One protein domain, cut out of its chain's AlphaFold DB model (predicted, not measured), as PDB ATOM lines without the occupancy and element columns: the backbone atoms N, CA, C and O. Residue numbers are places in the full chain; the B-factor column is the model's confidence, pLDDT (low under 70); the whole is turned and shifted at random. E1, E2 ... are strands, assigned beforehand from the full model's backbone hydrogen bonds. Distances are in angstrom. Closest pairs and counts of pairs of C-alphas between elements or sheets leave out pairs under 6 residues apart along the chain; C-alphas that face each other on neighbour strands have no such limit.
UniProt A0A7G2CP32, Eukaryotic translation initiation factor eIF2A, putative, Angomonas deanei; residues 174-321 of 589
ATOM      1  N   ALA A 174      73.443 106.210 100.137       91.50
ATOM      2  CA  ALA A 174      72.970 104.847  99.850       91.50
ATOM      3  C   ALA A 174      73.441 103.778 100.856       91.50
ATOM      4  O   ALA A 174      72.777 102.768 101.059       91.50
ATOM      5  N   ASP A 175      74.603 103.990 101.463       91.44
ATOM      6  CA  ASP A 175      75.242 103.123 102.451       91.44
ATOM      7  C   ASP A 175      74.909 103.519 103.902       91.44
ATOM      8  O   ASP A 175      75.424 102.906 104.829       91.44
ATOM      9  N   ASP A 176      74.044 104.517 104.113       92.88
ATOM     10  CA  ASP A 176      73.737 105.112 105.417       92.88
ATOM     11  C   ASP A 176      74.967 105.679 106.164       92.88
ATOM     12  O   ASP A 176      74.882 105.916 107.367       92.88
ATOM     13  N   SER A 177      76.102 105.946 105.506       92.88
ATOM     14  CA  SER A 177      77.307 106.482 106.168       92.88
ATOM     15  C   SER A 177      77.259 108.000 106.388       92.88
ATOM     16  O   SER A 177      77.716 108.501 107.421       92.88
ATOM     17  N   LEU A 178      76.665 108.732 105.442       93.94
ATOM     18  CA  LEU A 178      76.596 110.189 105.429       93.94
ATOM     19  C   LEU A 178      75.156 110.688 105.357       93.94
ATOM     20  O   LEU A 178      74.272 110.084 104.748       93.94
ATOM     21  N   VAL A 179      74.941 111.876 105.915       94.19
ATOM     22  CA  VAL A 179      73.655 112.572 105.885       94.19
ATOM     23  C   VAL A 179      73.842 113.980 105.360       94.19
ATOM     24  O   VAL A 179      74.599 114.761 105.923       94.19
ATOM     25  N   ALA A 180      73.108 114.338 104.311       92.75
ATOM     26  CA  ALA A 180      73.055 115.702 103.806       92.75
ATOM     27  C   ALA A 180      71.805 116.407 104.333       92.75
ATOM     28  O   ALA A 180      70.682 115.932 104.150       92.75
ATOM     29  N   VAL A 181      72.008 117.576 104.936       91.19
ATOM     30  CA  VAL A 181      70.945 118.503 105.322       91.19
ATOM     31  C   VAL A 181      71.141 119.799 104.556       91.19
ATOM     32  O   VAL A 181      72.193 120.438 104.638       91.19
ATOM     33  N   CYS A 182      70.128 120.182 103.786       87.06
ATOM     34  CA  CYS A 182      70.188 121.363 102.935       87.06
ATOM     35  C   CYS A 182      69.352 122.493 103.521       87.06
ATOM     36  O   CYS A 182      68.148 122.347 103.718       87.06
ATOM     37  N   LYS A 183      69.983 123.650 103.714       86.19
ATOM     38  CA  LYS A 183      69.283 124.919 103.882       86.19
ATOM     39  C   LYS A 183      69.270 125.634 102.540       86.19
ATOM     40  O   LYS A 183      70.317 126.094 102.073       86.19
ATOM     41  N   ALA A 184      68.093 125.690 101.921       83.00
ATOM     42  CA  ALA A 184      67.924 126.294 100.610       83.00
ATOM     43  C   ALA A 184      68.321 127.782 100.636       83.00
ATOM     44  O   ALA A 184      67.990 128.519 101.563       83.00
ATOM     45  N   GLY A 185      69.067 128.203  99.617       79.50
ATOM     46  CA  GLY A 185      69.363 129.602  99.309       79.50
ATOM     47  C   GLY A 185      68.398 130.198  98.278       79.50
ATOM     48  O   GLY A 185      68.499 131.382  97.960       79.50
ATOM     49  N   TYR A 186      67.481 129.385  97.748       81.00
ATOM     50  CA  TYR A 186      66.423 129.773  96.820       81.00
ATOM     51  C   TYR A 186      65.089 129.180  97.279       81.00
ATOM     52  O   TYR A 186      64.995 127.975  97.513       81.00
ATOM     53  N   PHE A 187      64.055 130.018  97.332       78.25
ATOM     54  CA  PHE A 187      62.689 129.625  97.673       78.25
ATOM     55  C   PHE A 187      61.764 129.942  96.501       78.25
ATOM     56  O   PHE A 187      61.793 131.054  95.970       78.25
ATOM     57  N   ARG A 188      60.917 128.986  96.104       76.12
ATOM     58  CA  ARG A 188      59.967 129.185  94.994       76.12
ATOM     59  C   ARG A 188      58.956 130.296  95.275       76.12
ATOM     60  O   ARG A 188      58.580 131.012  94.354       76.12
ATOM     61  N   GLU A 189      58.565 130.461  96.536       76.94
ATOM     62  CA  GLU A 189      57.631 131.501  96.988       76.94
ATOM     63  C   GLU A 189      58.192 132.917  96.806       76.94
ATOM     64  O   GLU A 189      57.438 133.860  96.568       76.94
ATOM     65  N   ASN A 190      59.520 133.070  96.870       75.81
ATOM     66  CA  ASN A 190      60.195 134.349  96.692       75.81
ATOM     67  C   ASN A 190      61.411 134.223  95.750       75.81
ATOM     68  O   ASN A 190      62.563 134.259  96.191       75.81
ATOM     69  N   PRO A 191      61.178 134.106  94.429       72.50
ATOM     70  CA  PRO A 191      62.211 133.749  93.459       72.50
ATOM     71  C   PRO A 191      63.234 134.866  93.186       72.50
ATOM     72  O   PRO A 191      64.173 134.660  92.417       72.50
ATOM     73  N   THR A 192      63.050 136.060  93.759       70.81
ATOM     74  CA  THR A 192      63.966 137.203  93.612       70.81
ATOM     75  C   THR A 192      65.044 137.245  94.695       70.81
ATOM     76  O   THR A 192      66.109 137.814  94.458       70.81
ATOM     77  N   ALA A 193      64.807 136.629  95.855       76.75
ATOM     78  CA  ALA A 193      65.754 136.585  96.964       76.75
ATOM     79  C   ALA A 193      66.689 135.375  96.827       76.75
ATOM     80  O   ALA A 193      66.447 134.310  97.392       76.75
ATOM     81  N   ILE A 194      67.767 135.536  96.056       82.69
ATOM     82  CA  ILE A 194      68.789 134.495  95.887       82.69
ATOM     83  C   ILE A 194      69.895 134.731  96.901       82.69
ATOM     84  O   ILE A 194      70.589 135.745  96.862       82.69
ATOM     85  N   THR A 195      70.059 133.777  97.805       87.12
ATOM     86  CA  THR A 195      71.069 133.810  98.862       87.12
ATOM     87  C   THR A 195      72.017 132.623  98.738       87.12
ATOM     88  O   THR A 195      71.798 131.690  97.956       87.12
ATOM     89  N   ALA A 196      73.122 132.663  99.479       88.19
ATOM     90  CA  ALA A 196      73.997 131.511  99.602       88.19
ATOM     91  C   ALA A 196      73.291 130.430 100.431       88.19
ATOM     92  O   ALA A 196      72.981 130.631 101.607       88.19
ATOM     93  N   GLY A 197      72.999 129.294  99.800       87.56
ATOM     94  CA  GLY A 197      72.455 128.136 100.490       87.56
ATOM     95  C   GLY A 197      73.573 127.288 101.082       87.56
ATOM     96  O   GLY A 197      74.700 127.264 100.578       87.56
ATOM     97  N   LYS A 198      73.254 126.602 102.175       90.25
ATOM     98  CA  LYS A 198      74.222 125.854 102.979       90.25
ATOM     99  C   LYS A 198      73.897 124.373 102.921       90.25
ATOM    100  O   LYS A 198      72.761 123.979 103.179       90.25
ATOM    101  N   MET A 199      74.901 123.568 102.601       91.88
ATOM    102  CA  MET A 199      74.838 122.115 102.631       91.88
ATOM    103  C   MET A 199      75.698 121.619 103.791       91.88
ATOM    104  O   MET A 199      76.911 121.838 103.827       91.88
ATOM    105  N   SER A 200      75.052 120.975 104.756       92.44
ATOM    106  CA  SER A 200      75.691 120.415 105.942       92.44
ATOM    107  C   SER A 200      75.708 118.897 105.822       92.44
ATOM    108  O   SER A 200      74.648 118.283 105.708       92.44
ATOM    109  N   ILE A 201      76.902 118.313 105.820       94.00
ATOM    110  CA  ILE A 201      77.123 116.869 105.771       94.00
ATOM    111  C   ILE A 201      77.438 116.381 107.181       94.00
ATOM    112  O   ILE A 201      78.321 116.923 107.842       94.00
ATOM    113  N   TYR A 202      76.719 115.365 107.637       93.56
ATOM    114  CA  TYR A 202      76.902 114.747 108.943       93.56
ATOM    115  C   TYR A 202      77.310 113.284 108.792       93.56
ATOM    116  O   TYR A 202      76.911 112.630 107.829       93.56
ATOM    117  N   LEU A 203      78.062 112.766 109.763       93.00
ATOM    118  CA  LEU A 203      78.250 111.324 109.937       93.00
ATOM    119  C   LEU A 203      76.964 110.728 110.513       93.00
ATOM    120  O   LEU A 203      76.475 111.228 111.525       93.00
ATOM    121  N   SER A 204      76.404 109.681 109.906       91.56
ATOM    122  CA  SER A 204      75.086 109.169 110.316       91.56
ATOM    123  C   SER A 204      75.043 108.634 111.750       91.56
ATOM    124  O   SER A 204      74.045 108.835 112.441       91.56
ATOM    125  N   GLU A 205      76.118 107.981 112.203       90.81
ATOM    126  CA  GLU A 205      76.181 107.320 113.516       90.81
ATOM    127  C   GLU A 205      76.072 108.310 114.682       90.81
ATOM    128  O   GLU A 205      75.346 108.073 115.648       90.81
ATOM    129  N   THR A 206      76.785 109.433 114.587       90.31
ATOM    130  CA  THR A 206      76.894 110.433 115.661       90.31
ATOM    131  C   THR A 206      76.115 111.712 115.365       90.31
ATOM    132  O   THR A 206      75.870 112.521 116.261       90.31
ATOM    133  N   MET A 207      75.716 111.918 114.106       92.81
ATOM    134  CA  MET A 207      75.197 113.184 113.582       92.81
ATOM    135  C   MET A 207      76.129 114.371 113.866       92.81
ATOM    136  O   MET A 207      75.681 115.505 114.090       92.81
ATOM    137  N   GLU A 208      77.438 114.120 113.865       91.31
ATOM    138  CA  GLU A 208      78.472 115.148 113.936       91.31
ATOM    139  C   GLU A 208      78.685 115.800 112.574       91.31
ATOM    140  O   GLU A 208      78.701 115.130 111.543       91.31
ATOM    141  N   LEU A 209      78.815 117.127 112.571       92.12
ATOM    142  CA  LEU A 209      78.980 117.909 111.351       92.12
ATOM    143  C   LEU A 209      80.408 117.760 110.823       92.12
ATOM    144  O   LEU A 209      81.359 118.187 111.483       92.12
ATOM    145  N   VAL A 210      80.530 117.263 109.598       92.31
ATOM    146  CA  VAL A 210      81.797 117.187 108.874       92.31
ATOM    147  C   VAL A 210      82.176 118.579 108.370       92.31
ATOM    148  O   VAL A 210      81.355 119.296 107.786       92.31
ATOM    149  N   GLN A 211      83.425 118.981 108.590       91.81
ATOM    150  CA  GLN A 211      83.909 120.302 108.191       91.81
ATOM    151  C   GLN A 211      84.343 120.315 106.721       91.81
ATOM    152  O   GLN A 211      84.887 119.338 106.219       91.81
ATOM    153  N   GLY A 212      84.121 121.427 106.016       85.69
ATOM    154  CA  GLY A 212      84.584 121.593 104.626       85.69
ATOM    155  C   GLY A 212      86.026 122.099 104.494       85.69
ATOM    156  O   GLY A 212      86.596 122.088 103.409       85.69
ATOM    157  N   SER A 213      86.626 122.583 105.584       84.12
ATOM    158  CA  SER A 213      88.025 123.019 105.644       84.12
ATOM    159  C   SER A 213      88.560 122.869 107.069       84.12
ATOM    160  O   SER A 213      87.786 122.881 108.026       84.12
ATOM    161  N   ARG A 214      89.886 122.746 107.209       78.56
ATOM    162  CA  ARG A 214      90.577 122.642 108.503       78.56
ATOM    163  C   ARG A 214      90.710 123.980 109.232       78.56
ATOM    164  O   ARG A 214      90.837 123.984 110.450       78.56
ATOM    165  N   ASP A 215      90.699 125.095 108.503       78.31
ATOM    166  CA  ASP A 215      91.162 126.374 109.057       78.31
ATOM    167  C   ASP A 215      90.137 127.033 109.985       78.31
ATOM    168  O   ASP A 215      90.493 127.587 111.023       78.31
ATOM    169  N   VAL A 216      88.856 127.000 109.604       78.56
ATOM    170  CA  VAL A 216      87.782 127.680 110.337       78.56
ATOM    171  C   VAL A 216      86.600 126.730 110.488       78.56
ATOM    172  O   VAL A 216      86.013 126.363 109.465       78.56
ATOM    173  N   PRO A 217      86.203 126.369 111.726       81.25
ATOM    174  CA  PRO A 217      85.010 125.573 111.945       81.25
ATOM    175  C   PRO A 217      83.782 126.375 111.512       81.25
ATOM    176  O   PRO A 217      83.555 127.506 111.949       81.25
ATOM    177  N   ARG A 218      82.985 125.789 110.625       85.75
ATOM    178  CA  ARG A 218      81.755 126.369 110.087       85.75
ATOM    179  C   ARG A 218      80.559 125.552 110.551       85.75
ATOM    180  O   ARG A 218      80.655 124.369 110.862       85.75
ATOM    181  N   SER A 219      79.392 126.192 110.550       84.62
ATOM    182  CA  SER A 219      78.101 125.532 110.793       84.62
ATOM    183  C   SER A 219      77.560 124.778 109.569       84.62
ATOM    184  O   SER A 219      76.429 124.293 109.583       84.62
ATOM    185  N   TYR A 220      78.352 124.701 108.500       88.19
ATOM    186  CA  TYR A 220      78.034 124.046 107.240       88.19
ATOM    187  C   TYR A 220      79.301 123.452 106.630       88.19
ATOM    188  O   TYR A 220      80.407 123.908 106.924       88.19
ATOM    189  N   THR A 221      79.131 122.466 105.757       88.94
ATOM    190  CA  THR A 221      80.245 121.809 105.068       88.94
ATOM    191  C   THR A 221      80.559 122.538 103.767       88.94
ATOM    192  O   THR A 221      81.685 122.981 103.558       88.94
ATOM    193  N   PHE A 222      79.540 122.759 102.934       91.00
ATOM    194  CA  PHE A 222      79.662 123.437 101.646       91.00
ATOM    195  C   PHE A 222      78.643 124.571 101.521       91.00
ATOM    196  O   PHE A 222      77.547 124.524 102.084       91.00
ATOM    197  N   GLU A 223      79.005 125.603 100.768       92.06
ATOM    198  CA  GLU A 223      78.145 126.752 100.487       92.06
ATOM    199  C   GLU A 223      78.038 126.944  98.983       92.06
ATOM    200  O   GLU A 223      79.031 126.907  98.257       92.06
ATOM    201  N   SER A 224      76.811 127.113  98.506       90.38
ATOM    202  CA  SER A 224      76.513 127.257  97.087       90.38
ATOM    203  C   SER A 224      75.442 128.314  96.880       90.38
ATOM    204  O   SER A 224      74.378 128.284  97.500       90.38
ATOM    205  N   LEU A 225      75.711 129.252  95.972       90.44
ATOM    206  CA  LEU A 225      74.762 130.301  95.622       90.44
ATOM    207  C   LEU A 225      73.485 129.691  95.035       90.44
ATOM    208  O   LEU A 225      73.551 128.904  94.089       90.44
ATOM    209  N   GLY A 226      72.334 130.057  95.599       89.25
ATOM    210  CA  GLY A 226      71.033 129.642  95.088       89.25
ATOM    211  C   GLY A 226      70.743 128.148  95.201       89.25
ATOM    212  O   GLY A 226      69.917 127.650  94.442       89.25
ATOM    213  N   LEU A 227      71.418 127.412  96.098       90.88
ATOM    214  CA  LEU A 227      71.128 125.996  96.358       90.88
ATOM    215  C   LEU A 227      69.628 125.808  96.618       90.88
ATOM    216  O   LEU A 227      69.073 126.425  97.521       90.88
ATOM    217  N   TYR A 228      68.988 124.954  95.832       88.12
ATOM    218  CA  TYR A 228      67.571 124.644  95.958       88.12
ATOM    219  C   TYR A 228      67.371 123.274  96.605       88.12
ATOM    220  O   TYR A 228      66.726 123.163  97.641       88.12
ATOM    221  N   LYS A 229      67.973 122.231  96.024       87.94
ATOM    222  CA  LYS A 229      67.799 120.842  96.465       87.94
ATOM    223  C   LYS A 229      69.075 120.046  96.228       87.94
ATOM    224  O   LYS A 229      69.731 120.264  95.212       87.94
ATOM    225  N   ALA A 230      69.395 119.116  97.120       91.19
ATOM    226  CA  ALA A 230      70.431 118.105  96.915       91.19
ATOM    227  C   ALA A 230      69.860 116.714  97.187       91.19
ATOM    228  O   ALA A 230      69.067 116.557  98.116       91.19
ATOM    229  N   GLU A 231      70.262 115.725  96.397       92.62
ATOM    230  CA  GLU A 231      69.866 114.324  96.526       92.62
ATOM    231  C   GLU A 231      71.075 113.417  96.295       92.62
ATOM    232  O   GLU A 231      71.808 113.588  95.315       92.62
ATOM    233  N   TRP A 232      71.265 112.447  97.187       94.00
ATOM    234  CA  TRP A 232      72.275 111.405  97.030       94.00
ATOM    235  C   TRP A 232      71.911 110.447  95.901       94.00
ATOM    236  O   TRP A 232      70.736 110.217  95.607       94.00
ATOM    237  N   ASN A 233      72.936 109.852  95.301       94.38
ATOM    238  CA  ASN A 233      72.758 108.719  94.415       94.38
ATOM    239  C   ASN A 233      72.152 107.542  95.216       94.38
ATOM    240  O   ASN A 233      72.718 107.172  96.245       94.38
ATOM    241  N   PRO A 234      71.058 106.908  94.749       91.94
ATOM    242  CA  PRO A 234      70.400 105.809  95.462       91.94
ATOM    243  C   PRO A 234      71.247 104.550  95.694       91.94
ATOM    244  O   PRO A 234      70.849 103.715  96.497       91.94
ATOM    245  N   GLN A 235      72.360 104.368  94.971       90.44
ATOM    246  CA  GLN A 235      73.225 103.181  95.077       90.44
ATOM    247  C   GLN A 235      74.685 103.503  95.426       90.44
ATOM    248  O   GLN A 235      75.408 102.628  95.891       90.44
ATOM    249  N   ARG A 236      75.155 104.736  95.192       91.06
ATOM    250  CA  ARG A 236      76.539 105.146  95.496       91.06
ATOM    251  C   ARG A 236      76.564 106.105  96.680       91.06
ATOM    252  O   ARG A 236      76.071 107.221  96.560       91.06
ATOM    253  N   GLY A 237      77.198 105.698  97.781       89.44
ATOM    254  CA  GLY A 237      77.231 106.474  99.026       89.44
ATOM    255  C   GLY A 237      77.946 107.830  98.936       89.44
ATOM    256  O   GLY A 237      77.595 108.759  99.651       89.44
ATOM    257  N   THR A 238      78.903 107.983  98.020       91.56
ATOM    258  CA  THR A 238      79.728 109.199  97.900       91.56
ATOM    259  C   THR A 238      79.191 110.211  96.891       91.56
ATOM    260  O   THR A 238      79.592 111.371  96.910       91.56
ATOM    261  N   GLN A 239      78.289 109.820  95.986       93.62
ATOM    262  CA  GLN A 239      77.879 110.680  94.874       93.62
ATOM    263  C   GLN A 239      76.589 111.441  95.199       93.62
ATOM    264  O   GLN A 239      75.584 110.844  95.580       93.62
ATOM    265  N   ILE A 240      76.590 112.752  94.968       94.44
ATOM    266  CA  ILE A 240      75.449 113.639  95.198       94.44
ATOM    267  C   ILE A 240      75.180 114.504  93.964       94.44
ATOM    268  O   ILE A 240      76.099 114.926  93.260       94.44
ATOM    269  N   ALA A 241      73.908 114.798  93.703       95.19
ATOM    270  CA  ALA A 241      73.506 115.800  92.726       95.19
ATOM    271  C   ALA A 241      72.729 116.902  93.427       95.19
ATOM    272  O   ALA A 241      71.821 116.637  94.214       95.19
ATOM    273  N   TYR A 242      73.068 118.147  93.122       94.19
ATOM    274  CA  TYR A 242      72.371 119.294  93.672       94.19
ATOM    275  C   TYR A 242      72.098 120.360  92.622       94.19
ATOM    276  O   TYR A 242      72.809 120.521  91.628       94.19
ATOM    277  N   VAL A 243      71.001 121.068  92.846       93.62
ATOM    278  CA  VAL A 243      70.417 122.038  91.933       93.62
ATOM    279  C   VAL A 243      70.558 123.423  92.538       93.62
ATOM    280  O   VAL A 243      70.227 123.628  93.706       93.62
ATOM    281  N   CYS A 244      70.996 124.384  91.730       92.38
ATOM    282  CA  CYS A 244      71.083 125.790  92.098       92.38
ATOM    283  C   CYS A 244      70.251 126.651  91.138       92.38
ATOM    284  O   CYS A 244      70.390 126.525  89.922       92.38
ATOM    285  N   SER A 245      69.442 127.562  91.675       91.50
ATOM    286  CA  SER A 245      68.778 128.624  90.916       91.50
ATOM    287  C   SER A 245      69.583 129.914  91.043       91.50
ATOM    288  O   SER A 245      69.723 130.467  92.131       91.50
ATOM    289  N   LEU A 246      70.130 130.396  89.930       88.19
ATOM    290  CA  LEU A 246      70.969 131.599  89.877       88.19
ATOM    291  C   LEU A 246      70.191 132.832  89.381       88.19
ATOM    292  O   LEU A 246      70.767 133.892  89.140       88.19
ATOM    293  N   GLY A 247      68.868 132.706  89.251       82.69
ATOM    294  CA  GLY A 247      67.959 133.797  88.908       82.69
ATOM    295  C   GLY A 247      67.729 133.967  87.417       82.69
ATOM    296  O   GLY A 247      68.249 133.224  86.591       82.69
ATOM    297  N   LYS A 248      66.931 134.978  87.055       76.31
ATOM    298  CA  LYS A 248      66.389 135.142  85.692       76.31
ATOM    299  C   LYS A 248      67.449 135.241  84.587       76.31
ATOM    300  O   LYS A 248      67.163 134.856  83.462       76.31
ATOM    301  N   ASN A 249      68.641 135.755  84.896       76.44
ATOM    302  CA  ASN A 249      69.688 135.992  83.895       76.44
ATOM    303  C   ASN A 249      70.630 134.794  83.717       76.44
ATOM    304  O   ASN A 249      71.108 134.553  82.614       76.44
ATOM    305  N   MET A 250      70.920 134.064  84.798       83.12
ATOM    306  CA  MET A 250      71.848 132.925  84.780       83.12
ATOM    307  C   MET A 250      71.124 131.573  84.696       83.12
ATOM    308  O   MET A 250      71.751 130.563  84.376       83.12
ATOM    309  N   GLY A 251      69.815 131.552  84.948       89.56
ATOM    310  CA  GLY A 251      68.977 130.361  84.920       89.56
ATOM    311  C   GLY A 251      69.308 129.395  86.053       89.56
ATOM    312  O   GLY A 251      69.561 129.799  87.191       89.56
ATOM    313  N   TRP A 252      69.305 128.105  85.731       93.81
ATOM    314  CA  TRP A 252      69.534 127.025  86.687       93.81
ATOM    315  C   TRP A 252      70.834 126.279  86.399       93.81
ATOM    316  O   TRP A 252      71.288 126.198  85.258       93.81
ATOM    317  N   ARG A 253      71.419 125.685  87.436       93.94
ATOM    318  CA  ARG A 253      72.606 124.835  87.352       93.94
ATOM    319  C   ARG A 253      72.342 123.513  88.052       93.94
ATOM    320  O   ARG A 253      71.819 123.506  89.162       93.94
ATOM    321  N   VAL A 254      72.762 122.417  87.431       95.06
ATOM    322  CA  VAL A 254      72.907 121.123  88.106       95.06
ATOM    323  C   VAL A 254      74.390 120.839  88.307       95.06
ATOM    324  O   VAL A 254      75.181 121.031  87.380       95.06
ATOM    325  N   ASN A 255      74.752 120.398  89.505       94.50
ATOM    326  CA  ASN A 255      76.079 119.908  89.845       94.50
ATOM    327  C   ASN A 255      75.970 118.444  90.258       94.50
ATOM    328  O   ASN A 255      75.057 118.074  90.995       94.50
ATOM    329  N   ILE A 256      76.898 117.633  89.771       94.81
ATOM    330  CA  ILE A 256      77.071 116.232  90.127       94.81
ATOM    331  C   ILE A 256      78.480 116.128  90.687       94.81
ATOM    332  O   ILE A 256      79.457 116.343  89.961       94.81
ATOM    333  N   SER A 257      78.562 115.825  91.973       93.81
ATOM    334  CA  SER A 257      79.809 115.832  92.724       93.81
ATOM    335  C   SER A 257      79.965 114.538  93.506       93.81
ATOM    336  O   SER A 257      78.987 113.881  93.868       93.81
ATOM    337  N   GLU A 258      81.210 114.189  93.779       93.25
ATOM    338  CA  GLU A 258      81.572 113.139  94.712       93.25
ATOM    339  C   GLU A 258      82.076 113.778  96.007       93.25
ATOM    340  O   GLU A 258      82.943 114.650  95.989       93.25
ATOM    341  N   ILE A 259      81.483 113.383  97.130       93.12
ATOM    342  CA  ILE A 259      81.844 113.837  98.467       93.12
ATOM    343  C   ILE A 259      82.542 112.683  99.172       93.12
ATOM    344  O   ILE A 259      81.963 111.617  99.378       93.12
ATOM    345  N   THR A 260      83.786 112.919  99.576       92.38
ATOM    346  CA  THR A 260      84.570 111.979 100.383       92.38
ATOM    347  C   THR A 260      84.965 112.633 101.696       92.38
ATOM    348  O   THR A 260      85.308 113.815 101.733       92.38
ATOM    349  N   VAL A 261      84.910 111.874 102.788       90.69
ATOM    350  CA  VAL A 261      85.359 112.326 104.108       90.69
ATOM    351  C   VAL A 261      86.693 111.653 104.394       90.69
ATOM    352  O   VAL A 261      86.781 110.428 104.378       90.69
ATOM    353  N   GLY A 262      87.749 112.445 104.580       86.75
ATOM    354  CA  GLY A 262      89.057 111.900 104.952       86.75
ATOM    355  C   GLY A 262      89.123 111.517 106.430       86.75
ATOM    356  O   GLY A 262      88.270 111.914 107.222       86.75
ATOM    357  N   GLU A 263      90.188 110.814 106.825       84.31
ATOM    358  CA  GLU A 263      90.481 110.478 108.234       84.31
ATOM    359  C   GLU A 263      90.568 111.717 109.143       84.31
ATOM    360  O   GLU A 263      90.412 111.635 110.356       84.31
ATOM    361  N   ASP A 264      90.787 112.889 108.547       84.12
ATOM    362  CA  ASP A 264      90.806 114.186 109.206       84.12
ATOM    363  C   ASP A 264      89.414 114.764 109.520       84.12
ATOM    364  O   ASP A 264      89.330 115.894 109.996       84.12
ATOM    365  N   ASN A 265      88.333 114.025 109.245       84.75
ATOM    366  CA  ASN A 265      86.942 114.481 109.355       84.75
ATOM    367  C   ASN A 265      86.660 115.756 108.530       84.75
ATOM    368  O   ASN A 265      85.874 116.629 108.915       84.75
ATOM    369  N   VAL A 266      87.337 115.867 107.381       89.88
ATOM    370  CA  VAL A 266      87.146 116.944 106.406       89.88
ATOM    371  C   VAL A 266      86.528 116.371 105.140       89.88
ATOM    372  O   VAL A 266      87.071 115.443 104.534       89.88
ATOM    373  N   ALA A 267      85.404 116.952 104.727       91.62
ATOM    374  CA  ALA A 267      84.738 116.613 103.482       91.62
ATOM    375  C   ALA A 267      85.424 117.312 102.305       91.62
ATOM    376  O   ALA A 267      85.642 118.525 102.321       91.62
ATOM    377  N   ARG A 268      85.719 116.549 101.255       92.06
ATOM    378  CA  ARG A 268      86.254 117.034  99.983       92.06
ATOM    379  C   ARG A 268      85.200 116.823  98.907       92.06
ATOM    380  O   ARG A 268      84.674 115.721  98.777       92.06
ATOM    381  N   GLU A 269      84.894 117.883  98.165       92.88
ATOM    382  CA  GLU A 269      83.998 117.832  97.010       92.88
ATOM    383  C   GLU A 269      84.825 117.754  95.723       92.88
ATOM    384  O   GLU A 269      85.594 118.666  95.412       92.88
ATOM    385  N   GLU A 270      84.633 116.686  94.956       92.00
ATOM    386  CA  GLU A 270      85.143 116.550  93.595       92.00
ATOM    387  C   GLU A 270      83.985 116.701  92.602       92.00
ATOM    388  O   GLU A 270      83.115 115.837  92.482       92.00
ATOM    389  N   VAL A 271      83.941 117.830  91.888       91.44
ATOM    390  CA  VAL A 271      82.878 118.106  90.911       91.44
ATOM    391  C   VAL A 271      83.136 117.300  89.638       91.44
ATOM    392  O   VAL A 271      83.990 117.658  88.829       91.44
ATOM    393  N   GLN A 272      82.356 116.240  89.429       89.62
ATOM    394  CA  GLN A 272      82.465 115.382  88.246       89.62
ATOM    395  C   GLN A 272      81.839 116.030  87.007       89.62
ATOM    396  O   GLN A 272      82.341 115.897  85.891       89.62
ATOM    397  N   CYS A 273      80.711 116.722  87.181       90.44
ATOM    398  CA  CYS A 273      80.020 117.395  86.090       90.44
ATOM    399  C   CYS A 273      79.186 118.562  86.614       90.44
ATOM    400  O   CYS A 273      78.523 118.453  87.641       90.44
ATOM    401  N   HIS A 274      79.148 119.657  85.863       90.62
ATOM    402  CA  HIS A 274      78.142 120.693  86.048       90.62
ATOM    403  C   HIS A 274      77.556 121.094  84.697       90.62
ATOM    404  O   HIS A 274      78.251 121.103  83.680       90.62
ATOM    405  N   ARG A 275      76.265 121.433  84.673       91.69
ATOM    406  CA  ARG A 275      75.590 121.914  83.463       91.69
ATOM    407  C   ARG A 275      74.681 123.091  83.778       91.69
ATOM    408  O   ARG A 275      73.901 123.053  84.728       91.69
ATOM    409  N   MET A 276      74.785 124.118  82.942       92.00
ATOM    410  CA  MET A 276      73.971 125.329  82.997       92.00
ATOM    411  C   MET A 276      72.750 125.214  82.081       92.00
ATOM    412  O   MET A 276      72.856 124.758  80.942       92.00
ATOM    413  N   PHE A 277      71.609 125.698  82.562       91.69
ATOM    414  CA  PHE A 277      70.341 125.789  81.846       91.69
ATOM    415  C   PHE A 277      69.812 127.227  81.937       91.69
ATOM    416  O   PHE A 277      68.963 127.549  82.768       91.69
ATOM    417  N   ALA A 278      70.331 128.104  81.073       88.88
ATOM    418  CA  ALA A 278      70.041 129.542  81.109       88.88
ATOM    419  C   ALA A 278      68.552 129.882  80.895       88.88
ATOM    420  O   ALA A 278      68.047 130.831  81.480       88.88
ATOM    421  N   ASN A 279      67.838 129.083  80.093       88.38
ATOM    422  CA  ASN A 279      66.431 129.318  79.739       88.38
ATOM    423  C   ASN A 279      65.431 128.553  80.628       88.38
ATOM    424  O   ASN A 279      64.240 128.519  80.314       88.38
ATOM    425  N   ALA A 280      65.906 127.886  81.683       89.62
ATOM    426  CA  ALA A 280      65.055 127.115  82.579       89.62
ATOM    427  C   ALA A 280      64.294 128.037  83.540       89.62
ATOM    428  O   ALA A 280      64.877 128.931  84.149       89.62
ATOM    429  N   GLU A 281      63.001 127.786  83.708       88.50
ATOM    430  CA  GLU A 281      62.180 128.393  84.760       88.50
ATOM    431  C   GLU A 281      62.147 127.498  86.001       88.50
ATOM    432  O   GLU A 281      62.182 127.999  87.123       88.50
ATOM    433  N   GLU A 282      62.177 126.180  85.801       88.88
ATOM    434  CA  GLU A 282      62.197 125.177  86.861       88.88
ATOM    435  C   GLU A 282      63.082 123.994  86.455       88.88
ATOM    436  O   GLU A 282      63.097 123.586  85.287       88.88
ATOM    437  N   LEU A 283      63.803 123.433  87.427       91.81
ATOM    438  CA  LEU A 283      64.668 122.276  87.235       91.81
ATOM    439  C   LEU A 283      64.389 121.233  88.321       91.81
ATOM    440  O   LEU A 283      64.508 121.517  89.513       91.81
ATOM    441  N   GLU A 284      64.035 120.020  87.900       91.12
ATOM    442  CA  GLU A 284      63.825 118.863  88.776       91.12
ATOM    443  C   GLU A 284      64.812 117.751  88.397       91.12
ATOM    444  O   GLU A 284      65.057 117.502  87.213       91.12
ATOM    445  N   ILE A 285      65.380 117.077  89.396       92.88
ATOM    446  CA  ILE A 285      66.278 115.932  89.208       92.88
ATOM    447  C   ILE A 285      65.548 114.629  89.534       92.88
ATOM    448  O   ILE A 285      64.716 114.583  90.437       92.88
ATOM    449  N   LEU A 286      65.831 113.583  88.762       93.44
ATOM    450  CA  LEU A 286      65.208 112.264  88.853       93.44
ATOM    451  C   LEU A 286      66.296 111.194  88.723       93.44
ATOM    452  O   LEU A 286      66.728 110.848  87.615       93.44
ATOM    453  N   TRP A 287      66.738 110.672  89.862       93.81
ATOM    454  CA  TRP A 287      67.711 109.587  89.914       93.81
ATOM    455  C   TRP A 287      67.155 108.287  89.335       93.81
ATOM    456  O   TRP A 287      66.010 107.906  89.587       93.81
ATOM    457  N   HIS A 288      67.986 107.580  88.574       93.88
ATOM    458  CA  HIS A 288      67.719 106.189  88.244       93.88
ATOM    459  C   HIS A 288      67.809 105.341  89.522       93.88
ATOM    460  O   HIS A 288      68.785 105.503  90.256       93.88
ATOM    461  N   PRO A 289      66.876 104.410  89.793       90.88
ATOM    462  CA  PRO A 289      66.911 103.611  91.024       90.88
ATOM    463  C   PRO A 289      68.201 102.797  91.205       90.88
ATOM    464  O   PRO A 289      68.694 102.672  92.319       90.88
ATOM    465  N   ALA A 290      68.799 102.320  90.107       89.50
ATOM    466  CA  ALA A 290      70.119 101.674  90.115       89.50
ATOM    467  C   ALA A 290      71.328 102.643  90.193       89.50
ATOM    468  O   ALA A 290      72.469 102.204  90.089       89.50
ATOM    469  N   GLY A 291      71.118 103.960  90.299       90.62
ATOM    470  CA  GLY A 291      72.198 104.945  90.448       90.62
ATOM    471  C   GLY A 291      73.086 105.165  89.215       90.62
ATOM    472  O   GLY A 291      74.108 105.840  89.301       90.62
ATOM    473  N   THR A 292      72.730 104.590  88.066       90.62
ATOM    474  CA  THR A 292      73.523 104.615  86.823       90.62
ATOM    475  C   THR A 292      73.249 105.829  85.939       90.62
ATOM    476  O   THR A 292      74.123 106.254  85.177       90.62
ATOM    477  N   TYR A 293      72.047 106.398  86.032       92.81
ATOM    478  CA  TYR A 293      71.609 107.541  85.238       92.81
ATOM    479  C   TYR A 293      70.952 108.611  86.116       92.81
ATOM    480  O   TYR A 293      70.421 108.326  87.190       92.81
ATOM    481  N   LEU A 294      70.946 109.843  85.617       94.50
ATOM    482  CA  LEU A 294      70.215 110.966  86.190       94.50
ATOM    483  C   LEU A 294      69.426 111.656  85.078       94.50
ATOM    484  O   LEU A 294      69.996 112.055  84.064       94.50
ATOM    485  N   ALA A 295      68.116 111.803  85.261       94.69
ATOM    486  CA  ALA A 295      67.283 112.626  84.394       94.69
ATOM    487  C   ALA A 295      67.088 114.000  85.029       94.69
ATOM    488  O   ALA A 295      66.755 114.116  86.203       94.69
ATOM    489  N   VAL A 296      67.268 115.044  84.233       94.94
ATOM    490  CA  VAL A 296      67.004 116.428  84.606       94.94
ATOM    491  C   VAL A 296      65.845 116.921  83.761       94.94
ATOM    492  O   VAL A 296      65.961 117.038  82.539       94.94
ATOM    493  N   LYS A 297      64.724 117.191  84.419       93.94
ATOM    494  CA  LYS A 297      63.541 117.780  83.807       93.94
ATOM    495  C   LYS A 297      63.671 119.292  83.863       93.94
ATOM    496  O   LYS A 297      63.770 119.878  84.940       93.94
ATOM    497  N   VAL A 298      63.664 119.909  82.695       92.62
ATOM    498  CA  VAL A 298      63.863 121.341  82.508       92.62
ATOM    499  C   VAL A 298      62.561 121.923  81.985       92.62
ATOM    500  O   VAL A 298      62.179 121.652  80.848       92.62
ATOM    501  N   LYS A 299      61.855 122.713  82.798       90.69
ATOM    502  CA  LYS A 299      60.684 123.454  82.315       90.69
ATOM    503  C   LYS A 299      61.143 124.799  81.774       90.69
ATOM    504  O   LYS A 299      61.841 125.546  82.458       90.69
ATOM    505  N   THR A 300      60.756 125.097  80.543       89.62
ATOM    506  CA  THR A 300      61.032 126.362  79.860       89.62
ATOM    507  C   THR A 300      59.718 126.979  79.390       89.62
ATOM    508  O   THR A 300      58.694 126.300  79.311       89.62
ATOM    509  N   LYS A 301      59.760 128.239  78.947       84.88
ATOM    510  CA  LYS A 301      58.605 128.902  78.315       84.88
ATOM    511  C   LYS A 301      58.059 128.177  77.084       84.88
ATOM    512  O   LYS A 301      56.901 128.370  76.734       84.88
ATOM    513  N   LYS A 302      58.901 127.403  76.390       83.44
ATOM    514  CA  LYS A 302      58.533 126.677  75.164       83.44
ATOM    515  C   LYS A 302      57.989 125.276  75.440       83.44
ATOM    516  O   LYS A 302      57.541 124.625  74.507       83.44
ATOM    517  N   GLY A 303      58.056 124.808  76.686       85.38
ATOM    518  CA  GLY A 303      57.687 123.452  77.063       85.38
ATOM    519  C   GLY A 303      58.699 122.801  78.002       85.38
ATOM    520  O   GLY A 303      59.663 123.424  78.458       85.38
ATOM    521  N   THR A 304      58.462 121.526  78.293       90.00
ATOM    522  CA  THR A 304      59.337 120.709  79.143       90.00
ATOM    523  C   THR A 304      60.323 119.930  78.284       90.00
ATOM    524  O   THR A 304      59.925 119.290  77.314       90.00
ATOM    525  N   GLU A 305      61.591 119.931  78.680       90.31
ATOM    526  CA  GLU A 305      62.671 119.161  78.068       90.31
ATOM    527  C   GLU A 305      63.300 118.213  79.097       90.31
ATOM    528  O   GLU A 305      63.318 118.501  80.295       90.31
ATOM    529  N   TYR A 306      63.853 117.088  78.638       92.62
ATOM    530  CA  TYR A 306      64.591 116.155  79.492       92.62
ATOM    531  C   TYR A 306      66.048 116.051  79.032       92.62
ATOM    532  O   TYR A 306      66.340 115.719  77.881       92.62
ATOM    533  N   SER A 307      66.973 116.333  79.947       91.75
ATOM    534  CA  SER A 307      68.409 116.101  79.778       91.75
ATOM    535  C   SER A 307      68.832 114.915  80.628       91.75
ATOM    536  O   SER A 307      68.592 114.893  81.829       91.75
ATOM    537  N   LEU A 308      69.462 113.928  80.014       92.75
ATOM    538  CA  LEU A 308      69.859 112.685  80.653       92.75
ATOM    539  C   LEU A 308      71.381 112.662  80.822       92.75
ATOM    540  O   LEU A 308      72.125 113.108  79.947       92.75
ATOM    541  N   PHE A 309      71.837 112.147  81.955       92.00
ATOM    542  CA  PHE A 309      73.242 112.015  82.306       92.00
ATOM    543  C   PHE A 309      73.523 110.553  82.630       92.00
ATOM    544  O   PHE A 309      72.796 109.935  83.406       92.00
ATOM    545  N   HIS A 310      74.571 109.995  82.038       90.44
ATOM    546  CA  HIS A 310      75.069 108.666  82.363       90.44
ATOM    547  C   HIS A 310      76.285 108.782  83.281       90.44
ATOM    548  O   HIS A 310      77.264 109.444  82.935       90.44
ATOM    549  N   LEU A 311      76.209 108.126  84.437       86.81
ATOM    550  CA  LEU A 311      77.128 108.278  85.563       86.81
ATOM    551  C   LEU A 311      78.134 107.121  85.600       86.81
ATOM    552  O   LEU A 311      78.136 106.259  86.486       86.81
ATOM    553  N   ALA A 312      78.991 107.082  84.583       79.12
ATOM    554  CA  ALA A 312      80.181 106.235  84.577       79.12
ATOM    555  C   ALA A 312      81.380 106.984  85.178       79.12
ATOM    556  O   ALA A 312      81.206 107.990  85.857       79.12
ATOM    557  N   ARG A 313      82.598 106.487  84.918       71.50
ATOM    558  CA  ARG A 313      83.846 107.195  85.234       71.50
ATOM    559  C   ARG A 313      83.865 108.609  84.640       71.50
ATOM    560  O   ARG A 313      84.268 109.534  85.324       71.50
ATOM    561  N   ASP A 314      83.360 108.753  83.413       77.50
ATOM    562  CA  ASP A 314      83.102 110.046  82.781       77.50
ATOM    563  C   ASP A 314      81.592 110.259  82.646       77.50
ATOM    564  O   ASP A 314      80.873 109.387  82.136       77.50
ATOM    565  N   VAL A 315      81.111 111.430  83.072       81.94
ATOM    566  CA  VAL A 315      79.694 111.792  82.964       81.94
ATOM    567  C   VAL A 315      79.377 112.197  81.526       81.94
ATOM    568  O   VAL A 315      79.843 113.220  81.029       81.94
ATOM    569  N   ALA A 316      78.549 111.405  80.846       83.75
ATOM    570  CA  ALA A 316      78.072 111.723  79.503       83.75
ATOM    571  C   ALA A 316      76.667 112.332  79.569       83.75
ATOM    572  O   ALA A 316      75.757 111.709  80.108       83.75
ATOM    573  N   ALA A 317      76.479 113.517  78.987       84.06
ATOM    574  CA  ALA A 317      75.183 114.185  78.913       84.06
ATOM    575  C   ALA A 317      74.574 114.069  77.507       84.06
ATOM    576  O   ALA A 317      75.259 114.269  76.505       84.06
ATOM    577  N   PHE A 318      73.276 113.786  77.433       85.06
ATOM    578  CA  PHE A 318      72.504 113.708  76.195       85.06
ATOM    579  C   PHE A 318      71.134 114.363  76.386       85.06
ATOM    580  O   PHE A 318      70.580 114.381  77.482       85.06
ATOM    581  N   GLN A 319      70.604 114.965  75.326       85.44
ATOM    582  CA  GLN A 319      69.294 115.618  75.346       85.44
ATOM    583  C   GLN A 319      68.276 114.711  74.661       85.44
ATOM    584  O   GLN A 319      68.547 114.174  73.586       85.44
ATOM    585  N   LEU A 320      67.115 114.527  75.287       86.44
ATOM    586  CA  LEU A 320      66.017 113.793  74.678       86.44
ATOM    587  C   LEU A 320      65.359 114.673  73.611       86.44
ATOM    588  O   LEU A 320      64.820 115.734  73.922       86.44
ATOM    589  N   ALA A 321      65.397 114.228  72.357       84.06
ATOM    590  CA  ALA A 321      64.683 114.891  71.274       84.06
ATOM    591  C   ALA A 321      63.183 114.579  71.380       84.06
ATOM    592  O   ALA A 321      62.779 113.420  71.294       84.06
TER     593      ALA A 321
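Overview. This is residues 174 to 321 of the 589 residues of the protein "Eukaryotic translation initiation factor eIF2A, putative" of Angomonas deanei (UniProt A0A7G2CP32). Three antiparallel sheets are stacked in layers: the twisted sheet E4 E5 E6 E7 forms the middle, with the smaller sheet E1 E2 E3 over one face and E8 E9 E10 E11 over the other. The sheets overlap in part, and their strands run at only 16 degrees to those of the sheet they face. The printed part has 148 residues, with no named helix and eleven named strands in the order E1 to E11, and its class is all strand. It is compact, with a radius of gyration of the C-alphas of 15.5 A and spans of 48 by 35 by 21 A.

Arrangement. E4, residues 227 to 232, E5, 239 to 245, E6, 252 to 261, and E7, 267 to 277, form a meander, each strand the antiparallel neighbour of the one before. N 231 and O 241 are 2.8 A apart, N 242 and O 255 2.9 A, and N 256 and O 273 2.8 A, each within hydrogen-bond range. E7 bends by 63 degrees at residue 272. A second meander is E1, residues 178 to 183, E2, 196 to 203, and E3, 222 to 225, with N 181 and O 200 at 2.8 A and N 197 and O 224 at 2.9 A. This sheet and the first are face to face, the parts that face each other 8.8 A centre to centre; the closest C-alphas of E1 and E4 are those of Cys 182 and Ala 230, 6.8 A apart. The third meander is E8, residues 282 to 287, E9, 293 to 300, E10, 303 to 311, and E11, 315 to 319, with N 286 and O 295, N 298 and O 305, and N 308 and O 318 each at 2.8 A. This sheet and the first are face to face too, the parts that face each other 10.5 A centre to centre; the closest C-alphas of E7 and E11 are those of Cys 273 and Val 315, 6.4 A apart. E1 and E8 are apart.

Along the chain. E6 is 27.7 A from first to last C-alpha, E7 27.6 A, E10 26.1 A, E2 23.1 A and E9 22.2 A. C-alpha 178, where E1 begins, is at (76.596, 110.189, 105.429). C-alpha 227 of E4 is at (71.128, 125.996, 96.358), and C-alpha 319, where E11 ends, is at (69.294, 115.618, 75.346).

Size, cuts and confidence. The C-alphas of Glu 263 and Lys 302, the two farthest apart, are 48.8 A from each other. The long links are E1 to E2, with 12 residues, and E2 to E3, with 18. The printed part has no cut. Its mean pLDDT is 88.7, and no printed residue is under 70.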